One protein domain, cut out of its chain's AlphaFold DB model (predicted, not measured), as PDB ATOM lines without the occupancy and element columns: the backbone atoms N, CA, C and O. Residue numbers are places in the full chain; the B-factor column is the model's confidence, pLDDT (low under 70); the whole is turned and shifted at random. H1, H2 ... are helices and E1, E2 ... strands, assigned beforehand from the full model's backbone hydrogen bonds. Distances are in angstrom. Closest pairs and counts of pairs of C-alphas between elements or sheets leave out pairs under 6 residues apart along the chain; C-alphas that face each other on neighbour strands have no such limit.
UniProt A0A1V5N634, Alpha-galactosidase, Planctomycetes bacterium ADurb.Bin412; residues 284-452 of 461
ATOM      1  N   GLY A 284     208.255 170.413 213.427       94.88
ATOM      2  CA  GLY A 284     208.129 169.002 213.070       94.88
ATOM      3  C   GLY A 284     207.358 168.805 211.762       94.88
ATOM      4  O   GLY A 284     206.725 169.726 211.258       94.88
ATOM      5  N   GLY A 285     207.406 167.592 211.225       95.19
ATOM      6  CA  GLY A 285     206.717 167.184 210.000       95.19
ATOM      7  C   GLY A 285     207.090 165.744 209.644       95.19
ATOM      8  O   GLY A 285     208.019 165.177 210.231       95.19
ATOM      9  N   ASN A 286     206.369 165.129 208.706       93.81
ATOM     10  CA  ASN A 286     206.607 163.734 208.307       93.81
ATOM     11  C   ASN A 286     206.736 163.513 206.790       93.81
ATOM     12  O   ASN A 286     206.958 162.379 206.358       93.81
ATOM     13  N   GLN A 287     206.629 164.561 205.967       89.44
ATOM     14  CA  GLN A 287     206.534 164.415 204.509       89.44
ATOM     15  C   GLN A 287     207.820 163.882 203.885       89.44
ATOM     16  O   GLN A 287     207.755 163.087 202.952       89.44
ATOM     17  N   GLY A 288     208.988 164.220 204.437       87.81
ATOM     18  CA  GLY A 288     210.263 163.656 203.980       87.81
ATOM     19  C   GLY A 288     210.374 162.136 204.176       87.81
ATOM     20  O   GLY A 288     211.204 161.494 203.538       87.81
ATOM     21  N   GLN A 289     209.549 161.551 205.049       90.94
ATOM     22  CA  GLN A 289     209.563 160.130 205.385       90.94
ATOM     23  C   GLN A 289     208.491 159.345 204.631       90.94
ATOM     24  O   GLN A 289     208.732 158.192 204.278       90.94
ATOM     25  N   ILE A 290     207.316 159.942 204.412       93.06
ATOM     26  CA  ILE A 290     206.169 159.246 203.808       93.06
ATOM     27  C   ILE A 290     205.861 159.699 202.373       93.06
ATOM     28  O   ILE A 290     205.191 158.970 201.644       93.06
ATOM     29  N   GLY A 291     206.389 160.843 201.935       92.25
ATOM     30  CA  GLY A 291     206.080 161.486 200.655       92.25
ATOM     31  C   GLY A 291     204.885 162.447 200.737       92.25
ATOM     32  O   GLY A 291     204.032 162.326 201.613       92.25
ATOM     33  N   PHE A 292     204.810 163.403 199.805       90.31
ATOM     34  CA  PHE A 292     203.794 164.467 199.799       90.31
ATOM     35  C   PHE A 292     202.357 163.934 199.694       90.31
ATOM     36  O   PHE A 292     201.473 164.298 200.464       90.31
ATOM     37  N   THR A 293     202.102 163.010 198.770       92.94
ATOM     38  CA  THR A 293     200.734 162.572 198.445       92.94
ATOM     39  C   THR A 293     200.198 161.437 199.321       92.94
ATOM     40  O   THR A 293     199.061 161.004 199.136       92.94
ATOM     41  N   THR A 294     200.955 160.989 200.324       94.62
ATOM     42  CA  THR A 294     200.555 159.899 201.236       94.62
ATOM     43  C   THR A 294     200.116 160.394 202.617       94.62
ATOM     44  O   THR A 294     199.706 159.596 203.464       94.62
ATOM     45  N   VAL A 295     200.184 161.704 202.866       95.12
ATOM     46  CA  VAL A 295     199.740 162.342 204.112       95.12
ATOM     47  C   VAL A 295     198.245 162.107 204.347       95.12
ATOM     48  O   VAL A 295     197.437 162.232 203.431       95.12
ATOM     49  N   THR A 296     197.872 161.743 205.574       97.12
ATOM     50  CA  THR A 296     196.478 161.517 205.991       97.12
ATOM     51  C   THR A 296     196.254 162.057 207.394       97.12
ATOM     52  O   THR A 296     197.199 162.159 208.173       97.12
ATOM     53  N   GLU A 297     195.002 162.323 207.763       97.69
ATOM     54  CA  GLU A 297     194.638 162.722 209.130       97.69
ATOM     55  C   GLU A 297     195.259 161.784 210.186       97.69
ATOM     56  O   GLU A 297     195.807 162.238 211.193       97.69
ATOM     57  N   GLN A 298     195.218 160.472 209.926       97.69
ATOM     58  CA  GLN A 298     195.713 159.443 210.835       97.69
ATOM     59  C   GLN A 298     197.235 159.499 210.991       97.69
ATOM     60  O   GLN A 298     197.731 159.575 212.115       97.69
ATOM     61  N   ASN A 299     197.987 159.500 209.886       97.19
ATOM     62  CA  ASN A 299     199.446 159.468 209.985       97.19
ATOM     63  C   ASN A 299     200.026 160.777 210.532       97.19
ATOM     64  O   ASN A 299     201.056 160.740 211.199       97.19
ATOM     65  N   GLN A 300     199.363 161.921 210.338       97.69
ATOM     66  CA  GLN A 300     199.797 163.159 210.983       97.69
ATOM     67  C   GLN A 300     199.745 163.013 212.508       97.69
ATOM     68  O   GLN A 300     200.752 163.223 213.182       97.69
ATOM     69  N   LYS A 301     198.613 162.552 213.056       97.62
ATOM     70  CA  LYS A 301     198.447 162.334 214.503       97.62
ATOM     71  C   LYS A 301     199.437 161.307 215.057       97.62
ATOM     72  O   LYS A 301     200.046 161.552 216.095       97.62
ATOM     73  N   GLU A 302     199.638 160.196 214.348       97.56
ATOM     74  CA  GLU A 302     200.580 159.144 214.749       97.56
ATOM     75  C   GLU A 302     202.025 159.646 214.823       97.56
ATOM     76  O   GLU A 302     202.734 159.336 215.779       97.56
ATOM     77  N   TYR A 303     202.471 160.437 213.843       97.19
ATOM     78  CA  TYR A 303     203.827 160.986 213.846       97.19
ATOM     79  C   TYR A 303     204.008 162.075 214.910       97.19
ATOM     80  O   TYR A 303     205.053 162.099 215.561       97.19
ATOM     81  N   ILE A 304     202.995 162.913 215.148       96.62
ATOM     82  CA  ILE A 304     202.995 163.870 216.267       96.62
ATOM     83  C   ILE A 304     203.151 163.118 217.594       96.62
ATOM     84  O   ILE A 304     204.015 163.451 218.408       96.62
ATOM     85  N   ASP A 305     202.362 162.062 217.802       97.19
ATOM     86  CA  ASP A 305     202.438 161.247 219.014       97.19
ATOM     87  C   ASP A 305     203.786 160.535 219.133       97.19
ATOM     88  O   ASP A 305     204.346 160.464 220.227       97.19
ATOM     89  N   LEU A 306     204.350 160.058 218.023       96.06
ATOM     90  CA  LEU A 306     205.672 159.442 218.000       96.06
ATOM     91  C   LEU A 306     206.769 160.434 218.405       96.06
ATOM     92  O   LEU A 306     207.635 160.067 219.194       96.06
ATOM     93  N   PHE A 307     206.738 161.676 217.914       95.50
ATOM     94  CA  PHE A 307     207.675 162.724 218.334       95.50
ATOM     95  C   PHE A 307     207.627 162.905 219.855       95.50
ATOM     96  O   PHE A 307     208.654 162.772 220.532       95.50
ATOM     97  N   VAL A 308     206.421 163.089 220.404       94.25
ATOM     98  CA  VAL A 308     206.210 163.289 221.845       94.25
ATOM     99  C   VAL A 308     206.668 162.070 222.650       94.25
ATOM    100  O   VAL A 308     207.386 162.217 223.639       94.25
ATOM    101  N   GLN A 309     206.346 160.853 222.202       96.31
ATOM    102  CA  GLN A 309     206.806 159.604 222.827       96.31
ATOM    103  C   GLN A 309     208.336 159.468 222.831       96.31
ATOM    104  O   GLN A 309     208.895 158.812 223.710       96.31
ATOM    105  N   ARG A 310     209.028 160.086 221.869       95.88
ATOM    106  CA  ARG A 310     210.497 160.133 221.794       95.88
ATOM    107  C   ARG A 310     211.107 161.298 222.576       95.88
ATOM    108  O   ARG A 310     212.321 161.475 222.529       95.88
ATOM    109  N   GLY A 311     210.296 162.052 223.317       94.88
ATOM    110  CA  GLY A 311     210.738 163.191 224.119       94.88
ATOM    111  C   GLY A 311     210.953 164.470 223.310       94.88
ATOM    112  O   GLY A 311     211.616 165.382 223.795       94.88
ATOM    113  N   ILE A 312     210.413 164.543 222.091       93.69
ATOM    114  CA  ILE A 312     210.499 165.713 221.218       93.69
ATOM    115  C   ILE A 312     209.097 166.313 221.107       93.69
ATOM    116  O   ILE A 312     208.209 165.708 220.518       93.69
ATOM    117  N   THR A 313     208.883 167.504 221.660       90.81
ATOM    118  CA  THR A 313     207.608 168.220 221.490       90.81
ATOM    119  C   THR A 313     207.808 169.315 220.442       90.81
ATOM    120  O   THR A 313     208.599 170.219 220.702       90.81
ATOM    121  N   PRO A 314     207.188 169.216 219.251       94.44
ATOM    122  CA  PRO A 314     207.245 170.281 218.253       94.44
ATOM    123  C   PRO A 314     206.528 171.537 218.753       94.44
ATOM    124  O   PRO A 314     205.464 171.426 219.353       94.44
ATOM    125  N   ASP A 315     207.087 172.717 218.471       95.88
ATOM    126  CA  ASP A 315     206.376 173.992 218.662       95.88
ATOM    127  C   ASP A 315     205.369 174.204 217.527       95.88
ATOM    128  O   ASP A 315     204.290 174.753 217.730       95.88
ATOM    129  N   ALA A 316     205.724 173.735 216.330       96.12
ATOM    130  CA  ALA A 316     204.924 173.818 215.121       96.12
ATOM    131  C   ALA A 316     204.988 172.491 214.355       96.12
ATOM    132  O   ALA A 316     206.025 171.827 214.347       96.12
ATOM    133  N   TRP A 317     203.901 172.097 213.702       97.62
ATOM    134  CA  TRP A 317     203.851 170.903 212.863       97.62
ATOM    135  C   TRP A 317     203.430 171.267 211.450       97.62
ATOM    136  O   TRP A 317     202.354 171.826 211.247       97.62
ATOM    137  N   ASP A 318     204.283 170.948 210.487       96.94
ATOM    138  CA  ASP A 318     204.076 171.274 209.088       96.94
ATOM    139  C   ASP A 318     203.336 170.164 208.355       96.94
ATOM    140  O   ASP A 318     203.767 169.007 208.322       96.94
ATOM    141  N   ILE A 319     202.211 170.539 207.750       97.12
ATOM    142  CA  ILE A 319     201.571 169.774 206.690       97.12
ATOM    143  C   ILE A 319     201.967 170.417 205.356       97.12
ATOM    144  O   ILE A 319     201.314 171.352 204.881       97.12
ATOM    145  N   ASP A 320     203.048 169.892 204.769       95.19
ATOM    146  CA  ASP A 320     203.550 170.271 203.440       95.19
ATOM    147  C   ASP A 320     202.540 169.874 202.329       95.19
ATOM    148  O   ASP A 320     201.410 169.446 202.594       95.19
ATOM    149  N   ALA A 321     202.919 170.026 201.063       94.75
ATOM    150  CA  ALA A 321     202.087 169.768 199.903       94.75
ATOM    151  C   ALA A 321     201.460 168.362 199.915       94.75
ATOM    152  O   ALA A 321     202.046 167.383 200.381       94.75
ATOM    153  N   GLY A 322     200.251 168.265 199.352       93.56
ATOM    154  CA  GLY A 322     199.513 167.013 199.213       93.56
ATOM    155  C   GLY A 322     198.312 166.856 200.144       93.56
ATOM    156  O   GLY A 322     197.561 165.913 199.957       93.56
ATOM    157  N   TRP A 323     198.032 167.761 201.083       95.44
ATOM    158  CA  TRP A 323     196.795 167.697 201.888       95.44
ATOM    159  C   TRP A 323     195.501 167.930 201.075       95.44
ATOM    160  O   TRP A 323     194.395 167.621 201.527       95.44
ATOM    161  N   PHE A 324     195.642 168.467 199.863       94.38
ATOM    162  CA  PHE A 324     194.582 168.816 198.923       94.38
ATOM    163  C   PHE A 324     194.386 167.767 197.827       94.38
ATOM    164  O   PHE A 324     195.248 166.921 197.593       94.38
ATOM    165  N   ILE A 325     193.256 167.839 197.121       92.38
ATOM    166  CA  ILE A 325     193.007 167.026 195.924       92.38
ATOM    167  C   ILE A 325     194.063 167.366 194.864       92.38
ATOM    168  O   ILE A 325     194.094 168.482 194.350       92.38
ATOM    169  N   CYS A 326     194.914 166.392 194.541       91.56
ATOM    170  CA  CYS A 326     196.038 166.558 193.623       91.56
ATOM    171  C   CYS A 326     196.199 165.317 192.723       91.56
ATOM    172  O   CYS A 326     196.925 164.380 193.068       91.56
ATOM    173  N   PRO A 327     195.476 165.236 191.590       87.75
ATOM    174  CA  PRO A 327     195.620 164.123 190.660       87.75
ATOM    175  C   PRO A 327     197.065 163.999 190.161       87.75
ATOM    176  O   PRO A 327     197.670 164.982 189.741       87.75
ATOM    177  N   GLY A 328     197.609 162.781 190.181       87.69
ATOM    178  CA  GLY A 328     199.012 162.532 189.852       87.69
ATOM    179  C   GLY A 328     199.916 162.741 191.064       87.69
ATOM    180  O   GLY A 328     200.193 161.784 191.782       87.69
ATOM    181  N   ASP A 329     200.366 163.974 191.280       92.00
ATOM    182  CA  ASP A 329     201.299 164.336 192.353       92.00
ATOM    183  C   ASP A 329     200.945 165.709 192.958       92.00
ATOM    184  O   ASP A 329     199.992 166.359 192.526       92.00
ATOM    185  N   TRP A 330     201.721 166.179 193.938       92.31
ATOM    186  CA  TRP A 330     201.500 167.429 194.676       92.31
ATOM    187  C   TRP A 330     201.345 168.672 193.782       92.31
ATOM    188  O   TRP A 330     200.603 169.588 194.132       92.31
ATOM    189  N   TRP A 331     201.990 168.696 192.611       91.75
ATOM    190  CA  TRP A 331     201.902 169.809 191.660       91.75
ATOM    191  C   TRP A 331     200.533 169.905 190.972       91.75
ATOM    192  O   TRP A 331     200.211 170.949 190.410       91.75
ATOM    193  N   GLY A 332     199.686 168.871 191.063       91.62
ATOM    194  CA  GLY A 332     198.300 168.853 190.576       91.62
ATOM    195  C   GLY A 332     197.328 169.727 191.385       91.62
ATOM    196  O   GLY A 332     196.134 169.440 191.424       91.62
ATOM    197  N   THR A 333     197.828 170.759 192.070       90.50
ATOM    198  CA  THR A 333     197.054 171.688 192.903       90.50
ATOM    199  C   THR A 333     196.219 172.683 192.079       90.50
ATOM    200  O   THR A 333     196.247 172.700 190.846       90.50
ATOM    201  N   GLY A 334     195.479 173.549 192.773       80.25
ATOM    202  CA  GLY A 334     194.903 174.772 192.211       80.25
ATOM    203  C   GLY A 334     193.564 175.169 192.816       80.25
ATOM    204  O   GLY A 334     193.159 176.315 192.696       80.25
ATOM    205  N   THR A 335     192.861 174.257 193.489       83.69
ATOM    206  CA  THR A 335     191.555 174.572 194.108       83.69
ATOM    207  C   THR A 335     191.580 174.635 195.620       83.69
ATOM    208  O   THR A 335     190.579 175.038 196.204       83.69
ATOM    209  N   TRP A 336     192.701 174.259 196.246       89.00
ATOM    210  CA  TRP A 336     192.910 174.357 197.696       89.00
ATOM    211  C   TRP A 336     191.743 173.764 198.495       89.00
ATOM    212  O   TRP A 336     191.273 174.334 199.477       89.00
ATOM    213  N   GLN A 337     191.227 172.633 198.016       89.81
ATOM    214  CA  GLN A 337     190.245 171.804 198.705       89.81
ATOM    215  C   GLN A 337     190.985 170.608 199.278       89.81
ATOM    216  O   GLN A 337     191.729 169.952 198.543       89.81
ATOM    217  N   TRP A 338     190.789 170.325 200.567       94.56
ATOM    218  CA  TRP A 338     191.391 169.142 201.176       94.56
ATOM    219  C   TRP A 338     190.888 167.877 200.475       94.56
ATOM    220  O   TRP A 338     189.785 167.847 199.926       94.56
ATOM    221  N   ASP A 339     191.691 166.822 200.499       95.31
ATOM    222  CA  ASP A 339     191.270 165.531 199.972       95.31
ATOM    223  C   ASP A 339     190.455 164.761 201.028       95.31
ATOM    224  O   ASP A 339     191.036 164.322 202.023       95.31
ATOM    225  N   PRO A 340     189.138 164.538 200.846       96.25
ATOM    226  CA  PRO A 340     188.312 163.850 201.837       96.25
ATOM    227  C   PRO A 340     188.650 162.359 201.994       96.25
ATOM    228  O   PRO A 340     188.271 161.760 202.997       96.25
ATOM    229  N   ALA A 341     189.360 161.737 201.047       95.81
ATOM    230  CA  ALA A 341     189.820 160.358 201.211       95.81
ATOM    231  C   ALA A 341     190.980 160.267 202.216       95.81
ATOM    232  O   ALA A 341     191.107 159.273 202.930       95.81
ATOM    233  N   ARG A 342     191.818 161.308 202.285       96.00
ATOM    234  CA  ARG A 342     192.991 161.380 203.172       96.00
ATOM    235  C   ARG A 342     192.712 162.157 204.461       96.00
ATOM    236  O   ARG A 342     193.258 161.823 205.510       96.00
ATOM    237  N   PHE A 343     191.826 163.144 204.388       97.81
ATOM    238  CA  PHE A 343     191.393 164.025 205.470       97.81
ATOM    239  C   PHE A 343     189.856 164.038 205.536       97.81
ATOM    240  O   PHE A 343     189.223 165.024 205.151       97.81
ATOM    241  N   PRO A 344     189.223 162.944 205.997       97.62
ATOM    242  CA  PRO A 344     187.763 162.802 205.975       97.62
ATOM    243  C   PRO A 344     187.028 163.883 206.771       97.62
ATOM    244  O   PRO A 344     185.889 164.211 206.446       97.62
ATOM    245  N   ASN A 345     187.687 164.473 207.768       97.19
ATOM    246  CA  ASN A 345     187.136 165.542 208.599       97.19
ATOM    247  C   ASN A 345     187.897 166.871 208.419       97.19
ATOM    248  O   ASN A 345     187.878 167.720 209.311       97.19
ATOM    249  N   GLY A 346     188.595 167.040 207.291       97.19
ATOM    250  CA  GLY A 346     189.505 168.160 207.068       97.19
ATOM    251  C   GLY A 346     190.784 168.063 207.909       97.19
ATOM    252  O   GLY A 346     191.147 166.999 208.412       97.19
ATOM    253  N   LEU A 347     191.484 169.188 208.051       98.19
ATOM    254  CA  LEU A 347     192.715 169.304 208.843       98.19
ATOM    255  C   LEU A 347     192.422 169.642 210.312       98.19
ATOM    256  O   LEU A 347     193.286 169.433 211.164       98.19
ATOM    257  N   LYS A 348     191.198 170.090 210.631       98.25
ATOM    258  CA  LYS A 348     190.791 170.490 211.986       98.25
ATOM    259  C   LYS A 348     191.101 169.456 213.086       98.25
ATOM    260  O   LYS A 348     191.579 169.850 214.144       98.25
ATOM    261  N   PRO A 349     190.914 168.138 212.882       98.56
ATOM    262  CA  PRO A 349     191.288 167.166 213.906       98.56
ATOM    263  C   PRO A 349     192.797 167.071 214.158       98.56
ATOM    264  O   PRO A 349     193.196 166.602 215.222       98.56
ATOM    265  N   VAL A 350     193.634 167.433 213.180       98.31
ATOM    266  CA  VAL A 350     195.094 167.464 213.341       98.31
ATOM    267  C   VAL A 350     195.510 168.725 214.094       98.31
ATOM    268  O   VAL A 350     196.274 168.609 215.050       98.31
ATOM    269  N   SER A 351     194.968 169.898 213.740       98.44
ATOM    270  CA  SER A 351     195.219 171.132 214.505       98.44
ATOM    271  C   SER A 351     194.733 171.013 215.948       98.44
ATOM    272  O   SER A 351     195.500 171.301 216.857       98.44
ATOM    273  N   ASP A 352     193.544 170.455 216.195       98.50
ATOM    274  CA  ASP A 352     193.058 170.211 217.563       98.50
ATOM    275  C   ASP A 352     193.988 169.291 218.367       98.50
ATOM    276  O   ASP A 352     194.218 169.503 219.562       98.50
ATOM    277  N   HIS A 353     194.562 168.275 217.716       97.75
ATOM    278  CA  HIS A 353     195.524 167.367 218.344       97.75
ATOM    279  C   HIS A 353     196.841 168.067 218.706       97.75
ATOM    280  O   HIS A 353     197.434 167.747 219.743       97.75
ATOM    281  N   LEU A 354     197.281 169.025 217.884       97.50
ATOM    282  CA  LEU A 354     198.457 169.867 218.122       97.50
ATOM    283  C   LEU A 354     198.206 170.894 219.227       97.50
ATOM    284  O   LEU A 354     198.976 170.959 220.187       97.50
ATOM    285  N   HIS A 355     197.094 171.629 219.154       97.62
ATOM    286  CA  HIS A 355     196.727 172.655 220.132       97.62
ATOM    287  C   HIS A 355     196.563 172.066 221.534       97.62
ATOM    288  O   HIS A 355     197.019 172.663 222.509       97.62
ATOM    289  N   ALA A 356     196.018 170.848 221.653       96.62
ATOM    290  CA  ALA A 356     195.944 170.120 222.926       96.62
ATOM    291  C   ALA A 356     197.323 169.834 223.564       96.62
ATOM    292  O   ALA A 356     197.400 169.513 224.750       96.62
ATOM    293  N   ARG A 357     198.409 169.950 222.790       94.25
ATOM    294  CA  ARG A 357     199.808 169.773 223.209       94.25
ATOM    295  C   ARG A 357     200.599 171.085 223.217       94.25
ATOM    296  O   ARG A 357     201.799 171.057 223.463       94.25
ATOM    297  N   GLY A 358     199.941 172.221 222.973       94.00
ATOM    298  CA  GLY A 358     200.587 173.533 222.897       94.00
ATOM    299  C   GLY A 358     201.409 173.766 221.625       94.00
ATOM    300  O   GLY A 358     202.205 174.697 221.608       94.00
ATOM    301  N   ALA A 359     201.223 172.942 220.591       95.69
ATOM    302  CA  ALA A 359     201.862 173.093 219.287       95.69
ATOM    303  C   ALA A 359     200.902 173.741 218.282       95.69
ATOM    304  O   ALA A 359     199.686 173.608 218.423       95.69
ATOM    305  N   ILE A 360     201.443 174.393 217.256       96.50
ATOM    306  CA  ILE A 360     200.667 175.057 216.201       96.50
ATOM    307  C   ILE A 360     200.698 174.280 214.877       96.50
ATOM    308  O   ILE A 360     201.640 173.532 214.610       96.50
ATOM    309  N   LEU A 361     199.683 174.459 214.032       98.12
ATOM    310  CA  LEU A 361     199.629 173.890 212.686       98.12
ATOM    311  C   LEU A 361     200.209 174.871 211.655       98.12
ATOM    312  O   LEU A 361     199.727 175.996 211.509       98.12
ATOM    313  N   VAL A 362     201.196 174.407 210.886       97.56
ATOM    314  CA  VAL A 362     201.683 175.057 209.661       97.56
ATOM    315  C   VAL A 362     201.096 174.317 208.464       97.56
ATOM    316  O   VAL A 362     200.986 173.089 208.475       97.56
ATOM    317  N   THR A 363     200.664 175.035 207.433       97.12
ATOM    318  CA  THR A 363     200.131 174.399 206.220       97.12
ATOM    319  C   THR A 363     200.645 175.090 204.967       97.12
ATOM    320  O   THR A 363     200.640 176.320 204.877       97.12
ATOM    321  N   TRP A 364     201.092 174.276 204.011       96.50
ATOM    322  CA  TRP A 364     201.649 174.699 202.727       96.50
ATOM    323  C   TRP A 364     200.575 175.079 201.702       96.50
ATOM    324  O   TRP A 364     199.554 174.396 201.581       96.50
ATOM    325  N   PHE A 365     200.842 176.127 200.919       95.88
ATOM    326  CA  PHE A 365     200.032 176.602 199.796       95.88
ATOM    327  C   PHE A 365     200.920 177.145 198.661       95.88
ATOM    328  O   PHE A 365     201.977 177.710 198.912       95.88
ATOM    329  N   GLU A 366     200.449 177.055 197.419       94.81
ATOM    330  CA  GLU A 366     201.061 177.634 196.201       94.81
ATOM    331  C   GLU A 366     199.959 178.265 195.317       94.81
ATOM    332  O   GLU A 366     199.736 177.808 194.191       94.81
ATOM    333  N   PRO A 367     199.178 179.239 195.838       92.69
ATOM    334  CA  PRO A 367     197.946 179.770 195.242       92.69
ATOM    335  C   PRO A 367     198.017 180.141 193.763       92.69
ATOM    336  O   PRO A 367     196.994 180.140 193.078       92.69
ATOM    337  N   GLU A 368     199.200 180.482 193.272       91.12
ATOM    338  CA  GLU A 368     199.418 180.934 191.912       91.12
ATOM    339  C   GLU A 368     199.391 179.784 190.906       91.12
ATOM    340  O   GLU A 368     199.053 180.017 189.746       91.12
ATOM    341  N   ARG A 369     199.689 178.543 191.309       92.31
ATOM    342  CA  ARG A 369     199.662 177.383 190.408       92.31
ATOM    343  C   ARG A 369     198.258 176.798 190.275       92.31
ATOM    344  O   ARG A 369     197.589 176.491 191.256       92.31
ATOM    345  N   VAL A 370     197.884 176.479 189.034       93.12
ATOM    346  CA  VAL A 370     196.790 175.556 188.699       93.12
ATOM    347  C   VAL A 370     197.336 174.426 187.826       93.12
ATOM    348  O   VAL A 370     197.524 174.603 186.622       93.12
ATOM    349  N   GLY A 371     197.628 173.280 188.444       92.56
ATOM    350  CA  GLY A 371     198.231 172.108 187.796       92.56
ATOM    351  C   GLY A 371     197.222 171.097 187.250       92.56
ATOM    352  O   GLY A 371     197.533 170.363 186.318       92.56
ATOM    353  N   ASP A 372     195.993 171.069 187.776       90.31
ATOM    354  CA  ASP A 372     194.931 170.213 187.240       90.31
ATOM    355  C   ASP A 372     194.026 170.975 186.255       90.31
ATOM    356  O   ASP A 372     193.242 171.855 186.627       90.31
ATOM    357  N   GLY A 373     194.083 170.583 184.977       88.12
ATOM    358  CA  GLY A 373     193.205 171.100 183.920       88.12
ATOM    359  C   GLY A 373     191.722 170.738 184.092       88.12
ATOM    360  O   GLY A 373     190.872 171.321 183.423       88.12
ATOM    361  N   ASN A 374     191.395 169.806 184.989       88.56
ATOM    362  CA  ASN A 374     190.028 169.442 185.364       88.56
ATOM    363  C   ASN A 374     189.569 170.058 186.689       88.56
ATOM    364  O   ASN A 374     188.442 169.772 187.123       88.56
ATOM    365  N   SER A 375     190.399 170.903 187.298       90.31
ATOM    366  CA  SER A 375     190.087 171.596 188.538       90.31
ATOM    367  C   SER A 375     188.868 172.513 188.394       90.31
ATOM    368  O   SER A 375     188.473 172.913 187.293       90.31
ATOM    369  N   TRP A 376     188.254 172.874 189.523       91.19
ATOM    370  CA  TRP A 376     187.134 173.818 189.541       91.19
ATOM    371  C   TRP A 376     187.503 175.161 188.895       91.19
ATOM    372  O   TRP A 376     186.716 175.659 188.091       91.19
ATOM    373  N   LEU A 377     188.701 175.695 189.165       93.06
ATOM    374  CA  LEU A 377     189.187 176.924 188.527       93.06
ATOM    375  C   LEU A 377     189.276 176.775 187.009       93.06
ATOM    376  O   LEU A 377     188.738 177.604 186.283       93.06
ATOM    377  N   ALA A 378     189.894 175.696 186.521       91.50
ATOM    378  CA  ALA A 378     190.051 175.475 185.085       91.50
ATOM    379  C   ALA A 378     188.708 175.331 184.348       91.50
ATOM    380  O   ALA A 378     188.592 175.747 183.196       91.50
ATOM    381  N   LYS A 379     187.686 174.767 185.006       93.06
ATOM    382  CA  LYS A 379     186.350 174.568 184.425       93.06
ATOM    383  C   LYS A 379     185.447 175.797 184.503       93.06
ATOM    384  O   LYS A 379     184.699 176.039 183.561       93.06
ATOM    385  N   ASN A 380     185.473 176.524 185.619       94.50
ATOM    386  CA  ASN A 380     184.503 177.589 185.899       94.50
ATOM    387  C   ASN A 380     185.063 178.992 185.655       94.50
ATOM    388  O   ASN A 380     184.284 179.883 185.339       94.50
ATOM    389  N   HIS A 381     186.384 179.165 185.762       94.56
ATOM    390  CA  HIS A 381     187.067 180.448 185.587       94.56
ATOM    391  C   HIS A 381     188.320 180.353 184.695       94.56
ATOM    392  O   HIS A 381     189.407 180.793 185.090       94.56
ATOM    393  N   PRO A 382     188.229 179.783 183.476       92.88
ATOM    394  CA  PRO A 382     189.372 179.709 182.566       92.88
ATOM    395  C   PRO A 382     189.922 181.092 182.174       92.88
ATOM    396  O   PRO A 382     191.082 181.209 181.782       92.88
ATOM    397  N   GLU A 383     189.114 182.151 182.273       91.88
ATOM    398  CA  GLU A 383     189.511 183.539 182.046       91.88
ATOM    399  C   GLU A 383     190.496 184.079 183.088       91.88
ATOM    400  O   GLU A 383     191.273 184.976 182.760       91.88
ATOM    401  N   TRP A 384     190.507 183.512 184.300       92.69
ATOM    402  CA  TRP A 384     191.456 183.868 185.357       92.69
ATOM    403  C   TRP A 384     192.816 183.201 185.187       92.69
ATOM    404  O   TRP A 384     193.753 183.551 185.896       92.69
ATOM    405  N   LEU A 385     192.953 182.243 184.272       91.19
ATOM    406  CA  LEU A 385     194.186 181.485 184.106       91.19
ATOM    407  C   LEU A 385     195.038 182.029 182.959       91.19
ATOM    408  O   LEU A 385     194.539 182.549 181.955       91.19
ATOM    409  N   SER A 386     196.354 181.850 183.072       88.69
ATOM    410  CA  SER A 386     197.272 182.093 181.968       88.69
ATOM    411  C   SER A 386     196.846 181.275 180.749       88.69
ATOM    412  O   SER A 386     196.526 180.087 180.844       88.69
ATOM    413  N   SER A 387     196.861 181.902 179.571       84.06
ATOM    414  CA  SER A 387     196.513 181.222 178.317       84.06
ATOM    415  C   SER A 387     197.537 180.150 177.943       84.06
ATOM    416  O   SER A 387     197.174 179.122 177.369       84.06
ATOM    417  N   GLN A 388     198.797 180.374 178.312       84.94
ATOM    418  CA  GLN A 388     199.889 179.423 178.163       84.94
ATOM    419  C   GLN A 388     199.909 178.409 179.310       84.94
ATOM    420  O   GLN A 388     199.496 178.714 180.431       84.94
ATOM    421  N   VAL A 389     200.408 177.215 178.992       87.38
ATOM    422  CA  VAL A 389     200.672 176.120 179.928       87.38
ATOM    423  C   VAL A 389     202.183 175.932 179.990       87.38
ATOM    424  O   VAL A 389     202.826 175.834 178.945       87.38
ATOM    425  N   VAL A 390     202.740 175.889 181.196       84.94
ATOM    426  CA  VAL A 390     204.159 175.624 181.453       84.94
ATOM    427  C   VAL A 390     204.245 174.530 182.507       84.94
ATOM    428  O   VAL A 390     203.593 174.628 183.542       84.94
ATOM    429  N   TRP A 391     205.021 173.481 182.226       87.06
ATOM    430  CA  TRP A 391     205.148 172.296 183.093       87.06
ATOM    431  C   TRP A 391     203.779 171.739 183.516       87.06
ATOM    432  O   TRP A 391     203.478 171.616 184.702       87.06
ATOM    433  N   ASP A 392     202.913 171.518 182.521       87.06
ATOM    434  CA  ASP A 392     201.530 171.038 182.675       87.06
ATOM    435  C   ASP A 392     200.631 171.898 183.581       87.06
ATOM    436  O   ASP A 392     199.509 171.520 183.900       87.06
ATOM    437  N   SER A 393     201.086 173.100 183.939       90.12
ATOM    438  CA  SER A 393     200.410 174.012 184.856       90.12
ATOM    439  C   SER A 393     200.087 175.353 184.195       90.12
ATOM    440  O   SER A 393     200.743 175.796 183.248       90.12
ATOM    441  N   ARG A 394     199.064 176.030 184.713       91.06
ATOM    442  CA  ARG A 394     198.731 177.428 184.409       91.06
ATOM    443  C   ARG A 394     198.972 178.293 185.643       91.06
ATOM    444  O   ARG A 394     198.984 177.778 186.759       91.06
ATOM    445  N   LEU A 395     199.122 179.598 185.441       91.81
ATOM    446  CA  LEU A 395     199.116 180.579 186.524       91.81
ATOM    447  C   LEU A 395     197.726 181.172 186.728       91.81
ATOM    448  O   LEU A 395     197.069 181.545 185.756       91.81
ATOM    449  N   LEU A 396     197.325 181.335 187.983       91.88
ATOM    450  CA  LEU A 396     196.216 182.190 188.381       91.88
ATOM    451  C   LEU A 396     196.630 183.664 188.235       91.88
ATOM    452  O   LEU A 396     197.640 184.108 188.778       91.88
ATOM    453  N   ASN A 397     195.852 184.442 187.486       89.44
ATOM    454  CA  ASN A 397     196.102 185.859 187.257       89.44
ATOM    455  C   ASN A 397     195.656 186.697 188.463       89.44
ATOM    456  O   ASN A 397     194.544 187.221 188.487       89.44
ATOM    457  N   LEU A 398     196.550 186.895 189.433       89.38
ATOM    458  CA  LEU A 398     196.296 187.750 190.602       89.38
ATOM    459  C   LEU A 398     196.162 189.251 190.264       89.38
ATOM    460  O   LEU A 398     195.736 190.046 191.108       89.38
ATOM    461  N   GLY A 399     196.463 189.650 189.023       85.56
ATOM    462  CA  GLY A 399     196.160 190.982 188.496       85.56
ATOM    463  C   GLY A 399     194.669 191.201 188.204       85.56
ATOM    464  O   GLY A 399     194.228 192.354 188.123       85.56
ATOM    465  N   ASP A 400     193.883 190.128 188.076       88.06
ATOM    466  CA  ASP A 400     192.423 190.189 188.009       88.06
ATOM    467  C   ASP A 400     191.841 190.340 189.432       88.06
ATOM    468  O   ASP A 400     192.077 189.480 190.286       88.06
ATOM    469  N   PRO A 401     191.092 191.423 189.730       91.50
ATOM    470  CA  PRO A 401     190.538 191.637 191.064       91.50
ATOM    471  C   PRO A 401     189.603 190.521 191.544       91.50
ATOM    472  O   PRO A 401     189.585 190.242 192.740       91.50
ATOM    473  N   ALA A 402     188.845 189.882 190.646       95.00
ATOM    474  CA  ALA A 402     187.915 188.818 191.015       95.00
ATOM    475  C   ALA A 402     188.664 187.525 191.363       95.00
ATOM    476  O   ALA A 402     188.373 186.914 192.389       95.00
ATOM    477  N   ALA A 403     189.681 187.168 190.572       93.50
ATOM    478  CA  ALA A 403     190.555 186.032 190.867       93.50
ATOM    479  C   ALA A 403     191.280 186.207 192.210       93.50
ATOM    480  O   ALA A 403     191.301 185.294 193.036       93.50
ATOM    481  N   ARG A 404     191.836 187.405 192.447       94.62
ATOM    482  CA  ARG A 404     192.539 187.751 193.689       94.62
ATOM    483  C   ARG A 404     191.618 187.725 194.910       94.62
ATOM    484  O   ARG A 404     192.010 187.197 195.945       94.62
ATOM    485  N   GLN A 405     190.408 188.275 194.795       96.19
ATOM    486  CA  GLN A 405     189.426 188.233 195.881       96.19
ATOM    487  C   GLN A 405     189.031 186.792 196.206       96.19
ATOM    488  O   GLN A 405     189.022 186.410 197.373       96.19
ATOM    489  N   TRP A 406     188.760 185.982 195.178       94.88
ATOM    490  CA  TRP A 406     188.367 184.588 195.354       94.88
ATOM    491  C   TRP A 406     189.432 183.783 196.102       94.88
ATOM    492  O   TRP A 406     189.109 183.128 197.090       94.88
ATOM    493  N   ILE A 407     190.701 183.852 195.679       94.81
ATOM    494  CA  ILE A 407     191.763 183.068 196.328       94.81
ATOM    495  C   ILE A 407     192.025 183.544 197.763       94.81
ATOM    496  O   ILE A 407     192.240 182.714 198.644       94.81
ATOM    497  N   LEU A 408     191.938 184.858 198.012       95.38
ATOM    498  CA  LEU A 408     192.074 185.440 199.347       95.38
ATOM    499  C   LEU A 408     190.994 184.909 200.295       95.38
ATOM    500  O   LEU A 408     191.317 184.407 201.367       95.38
ATOM    501  N   GLU A 409     189.724 184.997 199.898       96.06
ATOM    502  CA  GLU A 409     188.598 184.517 200.707       96.06
ATOM    503  C   GLU A 409     188.654 183.002 200.913       96.06
ATOM    504  O   GLU A 409     188.363 182.508 202.002       96.06
ATOM    505  N   HIS A 410     189.045 182.257 199.877       94.56
ATOM    506  CA  HIS A 410     189.119 180.802 199.926       94.56
ATOM    507  C   HIS A 410     190.191 180.319 200.912       94.56
ATOM    508  O   HIS A 410     189.920 179.439 201.730       94.56
ATOM    509  N   ILE A 411     191.382 180.926 200.886       95.25
ATOM    510  CA  ILE A 411     192.467 180.606 201.823       95.25
ATOM    511  C   ILE A 411     192.164 181.133 203.233       95.25
ATOM    512  O   ILE A 411     192.336 180.379 204.188       95.25
ATOM    513  N   ASP A 412     191.667 182.368 203.397       96.31
ATOM    514  CA  ASP A 412     191.300 182.918 204.718       96.31
ATOM    515  C   ASP A 412     190.262 182.034 205.420       96.31
ATOM    516  O   ASP A 412     190.434 181.658 206.583       96.31
ATOM    517  N   LYS A 413     189.222 181.621 204.687       96.50
ATOM    518  CA  LYS A 413     188.215 180.693 205.198       96.50
ATOM    519  C   LYS A 413     188.845 179.371 205.627       96.50
ATOM    520  O   LYS A 413     188.562 178.899 206.728       96.50
ATOM    521  N   PHE A 414     189.702 178.785 204.788       96.38
ATOM    522  CA  PHE A 414     190.371 177.528 205.110       96.38
ATOM    523  C   PHE A 414     191.214 177.646 206.385       96.38
ATOM    524  O   PHE A 414     191.076 176.815 207.279       96.38
ATOM    525  N   ILE A 415     192.029 178.699 206.502       97.38
ATOM    526  CA  ILE A 415     192.873 178.953 207.676       97.38
ATOM    527  C   ILE A 415     192.021 178.979 208.952       97.38
ATOM    528  O   ILE A 415     192.316 178.257 209.908       97.38
ATOM    529  N   ARG A 416     190.918 179.740 208.946       97.25
ATOM    530  CA  ARG A 416     190.016 179.874 210.103       97.25
ATOM    531  C   ARG A 416     189.297 178.575 210.453       97.25
ATOM    532  O   ARG A 416     189.218 178.216 211.625       97.25
ATOM    533  N   GLU A 417     188.742 177.888 209.459       97.25
ATOM    534  CA  GLU A 417     187.921 176.692 209.683       97.25
ATOM    535  C   GLU A 417     188.758 175.472 210.070       97.25
ATOM    536  O   GLU A 417     188.304 174.637 210.854       97.25
ATOM    537  N   GLN A 418     189.977 175.367 209.541       97.94
ATOM    538  CA  GLN A 418     190.860 174.226 209.774       97.94
ATOM    539  C   GLN A 418     191.837 174.436 210.933       97.94
ATOM    540  O   GLN A 418     192.528 173.494 211.316       97.94
ATOM    541  N   GLY A 419     191.869 175.629 211.534       97.62
ATOM    542  CA  GLY A 419     192.771 175.943 212.641       97.62
ATOM    543  C   GLY A 419     194.236 175.942 212.211       97.62
ATOM    544  O   GLY A 419     195.072 175.393 212.920       97.62
ATOM    545  N   VAL A 420     194.528 176.490 211.027       98.06
ATOM    546  CA  VAL A 420     195.906 176.732 210.583       98.06
ATOM    547  C   VAL A 420     196.409 177.977 211.298       98.06
ATOM    548  O   VAL A 420     195.766 179.023 211.245       98.06
ATOM    549  N   ASP A 421     197.562 177.876 211.944       96.19
ATOM    550  CA  ASP A 421     198.159 178.998 212.661       96.19
ATOM    551  C   ASP A 421     199.163 179.731 211.774       96.19
ATOM    552  O   ASP A 421     199.170 180.959 211.739       96.19
ATOM    553  N   PHE A 422     199.977 178.981 211.017       94.50
ATOM    554  CA  PHE A 422     200.970 179.522 210.091       94.50
ATOM    555  C   PHE A 422     200.701 179.116 208.644       94.50
ATOM    556  O   PHE A 422     200.657 177.941 208.275       94.50
ATOM    557  N   TYR A 423     200.586 180.141 207.807       94.81
ATOM    558  CA  TYR A 423     200.499 180.024 206.363       94.81
ATOM    559  C   TYR A 423     201.900 179.924 205.754       94.81
ATOM    560  O   TYR A 423     202.700 180.854 205.886       94.81
ATOM    561  N   ARG A 424     202.197 178.818 205.067       95.19
ATOM    562  CA  ARG A 424     203.445 178.647 204.319       95.19
ATOM    563  C   ARG A 424     203.170 178.794 202.822       95.19
ATOM    564  O   ARG A 424     202.626 177.892 202.198       95.19
ATOM    565  N   GLN A 425     203.574 179.932 202.267       94.38
ATOM    566  CA  GLN A 425     203.521 180.223 200.834       94.38
ATOM    567  C   GLN A 425     204.701 179.584 200.102       94.38
ATOM    568  O   GLN A 425     205.846 179.727 200.531       94.38
ATOM    569  N   ASP A 426     204.429 178.989 198.952       93.25
ATOM    570  CA  ASP A 426     205.424 178.495 198.011       93.25
ATOM    571  C   ASP A 426     205.147 179.006 196.587       93.25
ATOM    572  O   ASP A 426     204.099 179.598 196.330       93.25
ATOM    573  N   PHE A 427     206.100 178.826 195.667       90.31
ATOM    574  CA  PHE A 427     205.993 179.258 194.268       90.31
ATOM    575  C   PHE A 427     206.962 178.467 193.371       90.31
ATOM    576  O   PHE A 427     208.137 178.804 193.244       90.31
ATOM    577  N   ASN A 428     206.477 177.420 192.700       89.38
ATOM    578  CA  ASN A 428     207.323 176.413 192.038       89.38
ATOM    579  C   ASN A 428     207.215 176.424 190.502       89.38
ATOM    580  O   ASN A 428     207.635 175.476 189.834       89.38
ATOM    581  N   ILE A 429     206.556 177.417 189.908       86.25
ATOM    582  CA  ILE A 429     206.366 177.527 188.452       86.25
ATOM    583  C   ILE A 429     207.134 178.747 187.946       86.25
ATOM    584  O   ILE A 429     207.097 179.764 188.618       86.25
ATOM    585  N   PRO A 430     207.838 178.718 186.804       85.62
ATOM    586  CA  PRO A 430     208.532 179.890 186.279       85.62
ATOM    587  C   PRO A 430     207.508 180.899 185.738       85.62
ATOM    588  O   PRO A 430     206.843 180.611 184.737       85.62
ATOM    589  N   PRO A 431     207.349 182.081 186.358       85.19
ATOM    590  CA  PRO A 431     206.222 182.934 186.013       85.19
ATOM    591  C   PRO A 431     206.422 183.818 184.782       85.19
ATOM    592  O   PRO A 431     205.438 184.274 184.204       85.19
ATOM    593  N   ILE A 432     207.661 184.084 184.353       81.25
ATOM    594  CA  ILE A 432     207.932 185.193 183.423       81.25
ATOM    595  C   ILE A 432     207.206 185.087 182.079       81.25
ATOM    596  O   ILE A 432     206.645 186.076 181.604       81.25
ATOM    597  N   ASP A 433     207.181 183.908 181.459       78.06
ATOM    598  CA  ASP A 433     206.543 183.734 180.148       78.06
ATOM    599  C   ASP A 433     205.021 183.835 180.257       78.06
ATOM    600  O   ASP A 433     204.357 184.408 179.385       78.06
ATOM    601  N   LEU A 434     204.486 183.365 181.382       76.12
ATOM    602  CA  LEU A 434     203.075 183.420 181.718       76.12
ATOM    603  C   LEU A 434     202.636 184.867 182.010       76.12
ATOM    604  O   LEU A 434     201.655 185.326 181.422       76.12
ATOM    605  N   TRP A 435     203.398 185.630 182.802       77.56
ATOM    606  CA  TRP A 435     203.168 187.063 183.030       77.56
ATOM    607  C   TRP A 435     203.232 187.863 181.724       77.56
ATOM    608  O   TRP A 435     202.325 188.640 181.418       77.56
ATOM    609  N   ARG A 436     204.238 187.609 180.877       76.12
ATOM    610  CA  ARG A 436     204.361 188.250 179.555       76.12
ATOM    611  C   ARG A 436     203.214 187.886 178.610       76.12
ATOM    612  O   ARG A 436     202.867 188.668 177.723       76.12
ATOM    613  N   ALA A 437     202.630 186.695 178.736       69.94
ATOM    614  CA  ALA A 437     201.443 186.313 177.974       69.94
ATOM    615  C   ALA A 437     200.194 187.083 178.437       69.94
ATOM    616  O   ALA A 437     199.430 187.556 177.593       69.94
ATOM    617  N   VAL A 438     200.020 187.268 179.753       65.31
ATOM    618  CA  VAL A 438     198.935 188.085 180.324       65.31
ATOM    619  C   VAL A 438     199.063 189.545 179.879       65.31
ATOM    620  O   VAL A 438     198.102 190.103 179.345       65.31
ATOM    621  N   GLN A 439     200.260 190.136 179.975       65.75
ATOM    622  CA  GLN A 439     200.518 191.518 179.545       65.75
ATOM    623  C   GLN A 439     200.146 191.739 178.068       65.75
ATOM    624  O   GLN A 439     199.380 192.650 177.750       65.75
ATOM    625  N   ARG A 440     200.573 190.843 177.163       65.81
ATOM    626  CA  ARG A 440     200.237 190.917 175.726       65.81
ATOM    627  C   ARG A 440     198.730 190.893 175.444       65.81
ATOM    628  O   ARG A 440     198.282 191.574 174.527       65.81
ATOM    629  N   ARG A 441     197.943 190.137 176.218       56.72
ATOM    630  CA  ARG A 441     196.482 190.023 176.033       56.72
ATOM    631  C   ARG A 441     195.736 191.297 176.430       56.72
ATOM    632  O   ARG A 441     194.720 191.615 175.823       56.72
ATOM    633  N   THR A 442     196.234 192.022 177.429       53.97
ATOM    634  CA  THR A 442     195.598 193.257 177.927       53.97
ATOM    635  C   THR A 442     195.874 194.493 177.064       53.97
ATOM    636  O   THR A 442     195.364 195.570 177.364       53.97
ATOM    637  N   GLY A 443     196.675 194.368 175.996       44.03
ATOM    638  CA  GLY A 443     197.014 195.481 175.098       44.03
ATOM    639  C   GLY A 443     197.833 196.599 175.756       44.03
ATOM    640  O   GLY A 443     198.049 197.634 175.133       44.03
ATOM    641  N   SER A 444     198.291 196.394 176.993       41.44
ATOM    642  CA  SER A 444     199.117 197.335 177.746       41.44
ATOM    643  C   SER A 444     200.498 196.711 177.941       41.44
ATOM    644  O   SER A 444     200.644 195.795 178.757       41.44
ATOM    645  N   PRO A 445     201.521 197.145 177.181       37.12
ATOM    646  CA  PRO A 445     202.900 196.834 177.526       37.12
ATOM    647  C   PRO A 445     203.132 197.303 178.972       37.12
ATOM    648  O   PRO A 445     202.784 198.431 179.308       37.12
ATOM    649  N   GLY A 446     203.616 196.421 179.851       44.03
ATOM    650  CA  GLY A 446     204.084 196.801 181.188       44.03
ATOM    651  C   GLY A 446     203.042 197.099 182.278       44.03
ATOM    652  O   GLY A 446     203.436 197.641 183.306       44.03
ATOM    653  N   HIS A 447     201.756 196.752 182.121       39.47
ATOM    654  CA  HIS A 447     200.749 196.956 183.186       39.47
ATOM    655  C   HIS A 447     200.903 195.932 184.328       39.47
ATOM    656  O   HIS A 447     200.102 195.008 184.468       39.47
ATOM    657  N   ASP A 448     201.933 196.085 185.162       42.47
ATOM    658  CA  ASP A 448     202.004 195.428 186.474       42.47
ATOM    659  C   ASP A 448     200.997 196.105 187.415       42.47
ATOM    660  O   ASP A 448     201.333 196.987 188.211       42.47
ATOM    661  N   ARG A 449     199.727 195.686 187.335       41.12
ATOM    662  CA  ARG A 449     198.662 196.142 188.250       41.12
ATOM    663  C   ARG A 449     198.945 195.833 189.722       41.12
ATOM    664  O   ARG A 449     198.306 196.435 190.576       41.12
ATOM    665  N   GLU A 450     199.897 194.950 190.027       38.84
ATOM    666  CA  GLU A 450     200.375 194.727 191.399       38.84
ATOM    667  C   GLU A 450     201.002 195.977 192.015       38.84
ATOM    668  O   GLU A 450     200.874 196.205 193.214       38.84
ATOM    669  N   SER A 451     201.636 196.822 191.200       36.53
ATOM    670  CA  SER A 451     202.213 198.072 191.687       36.53
ATOM    671  C   SER A 451     201.181 199.198 191.802       36.53
ATOM    672  O   SER A 451     201.434 200.131 192.553       36.53
ATOM    673  N   ALA A 452     200.030 199.076 191.119       32.59
ATOM    674  CA  ALA A 452     199.091 200.153 190.792       32.59
ATOM    675  C   ALA A 452     198.069 200.544 191.895       32.59
ATOM    676  O   ALA A 452     197.166 201.342 191.621       32.59
TER     677      ALA A 452
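This is residues 284 to 452 of the 461 residues of the protein "Alpha-galactosidase" of Planctomycetes bacterium ADurb.Bin412 (UniProt A0A1V5N634). A small sheet of three parallel strands, E1, E2 and E3, has helices H3 and H5 over one face, and H2 lies side by side with H3. Beyond the last residues of the strands lie the short helix H4, the helix H6 and much of the loop 381 to 400; H2 and H6 are at opposite ends of an elongated body spanning 60 by 32 by 24 A. The printed part has 169 residues with six named helices and three named strands, in the order H1 H2 E1 H3 E2 H4 H5 E3 H6. It is mostly helix by its named elements, though these hold under half of the residues, and it is compact, with a radius of gyration of the C-alphas of 17.7 A.

Begin at E2, residues 360 to 365, the inner strand between the edge strands E1, residues 316 to 319, and E3, residues 422 to 425. E1 and E2 are parallel at 32 degrees, with N 317 and O 360 2.8 A apart, within hydrogen-bond range. E2 and E3 are parallel at 19 degrees, with N 365 and O 424 2.8 A apart, also within range. Look next at H3, residues 348 to 355, over E2 at a height over the sheet of 8.4 A; the closest C-alphas are those of Ser 351 and Leu 361, 5.5 A apart. H5, residues 401 to 418, is on the same face, over E2 and E3 at a height of 10.5 A, giving two layers, helices on one face of a sheet. E1, H3, E2 and E2, H4 H5, E3, where H4 is residues 376 to 380, are strand-helix-strand units, parallel neighbour strands joined through helices, each with a right-handed crossover. H3 and H5 only just touch, with 3 pairs of C-alphas within 8 A, through residues 417 to 418 of H5 alone; the closest C-alphas are those of Lys 348 and Gln 418, 4.3 A apart. H2, residues 297 to 309, touches H3 at a shallow tilt of 13 degrees, the same way, with the C-alphas of Lys 301 and Val 350 closest at 6.2 A. H1, residues 287 to 290, H4 and H6, residues 432 to 441, are not on the sheet and touch no helix. In H2, H3, H4, H5 and H6 every O i to N i+4 pair is within hydrogen-bond range; H1 is too short for such a pair.

Find C-alpha 287 at (206.534, 164.415, 204.509), where H1 begins. H2 measures 18.6 A from first to last C-alpha, E2 16.5 A and H6 14.5 A. H5, the longest helix, runs 25.6 A from C-alpha 401 at (190.538, 191.637, 191.064), and H6 ends at C-alpha 441, at (196.482, 190.023, 176.033).

The two C-alphas farthest apart are those of Gln 309 and Gly 443, 60.5 A. The printed part has no cut. The links E1 to H3, 28 residues, and H4 to H5, 20 residues, are long. The mean pLDDT of the printed part is 88.8; look for values under 70 at residues 437 to 452.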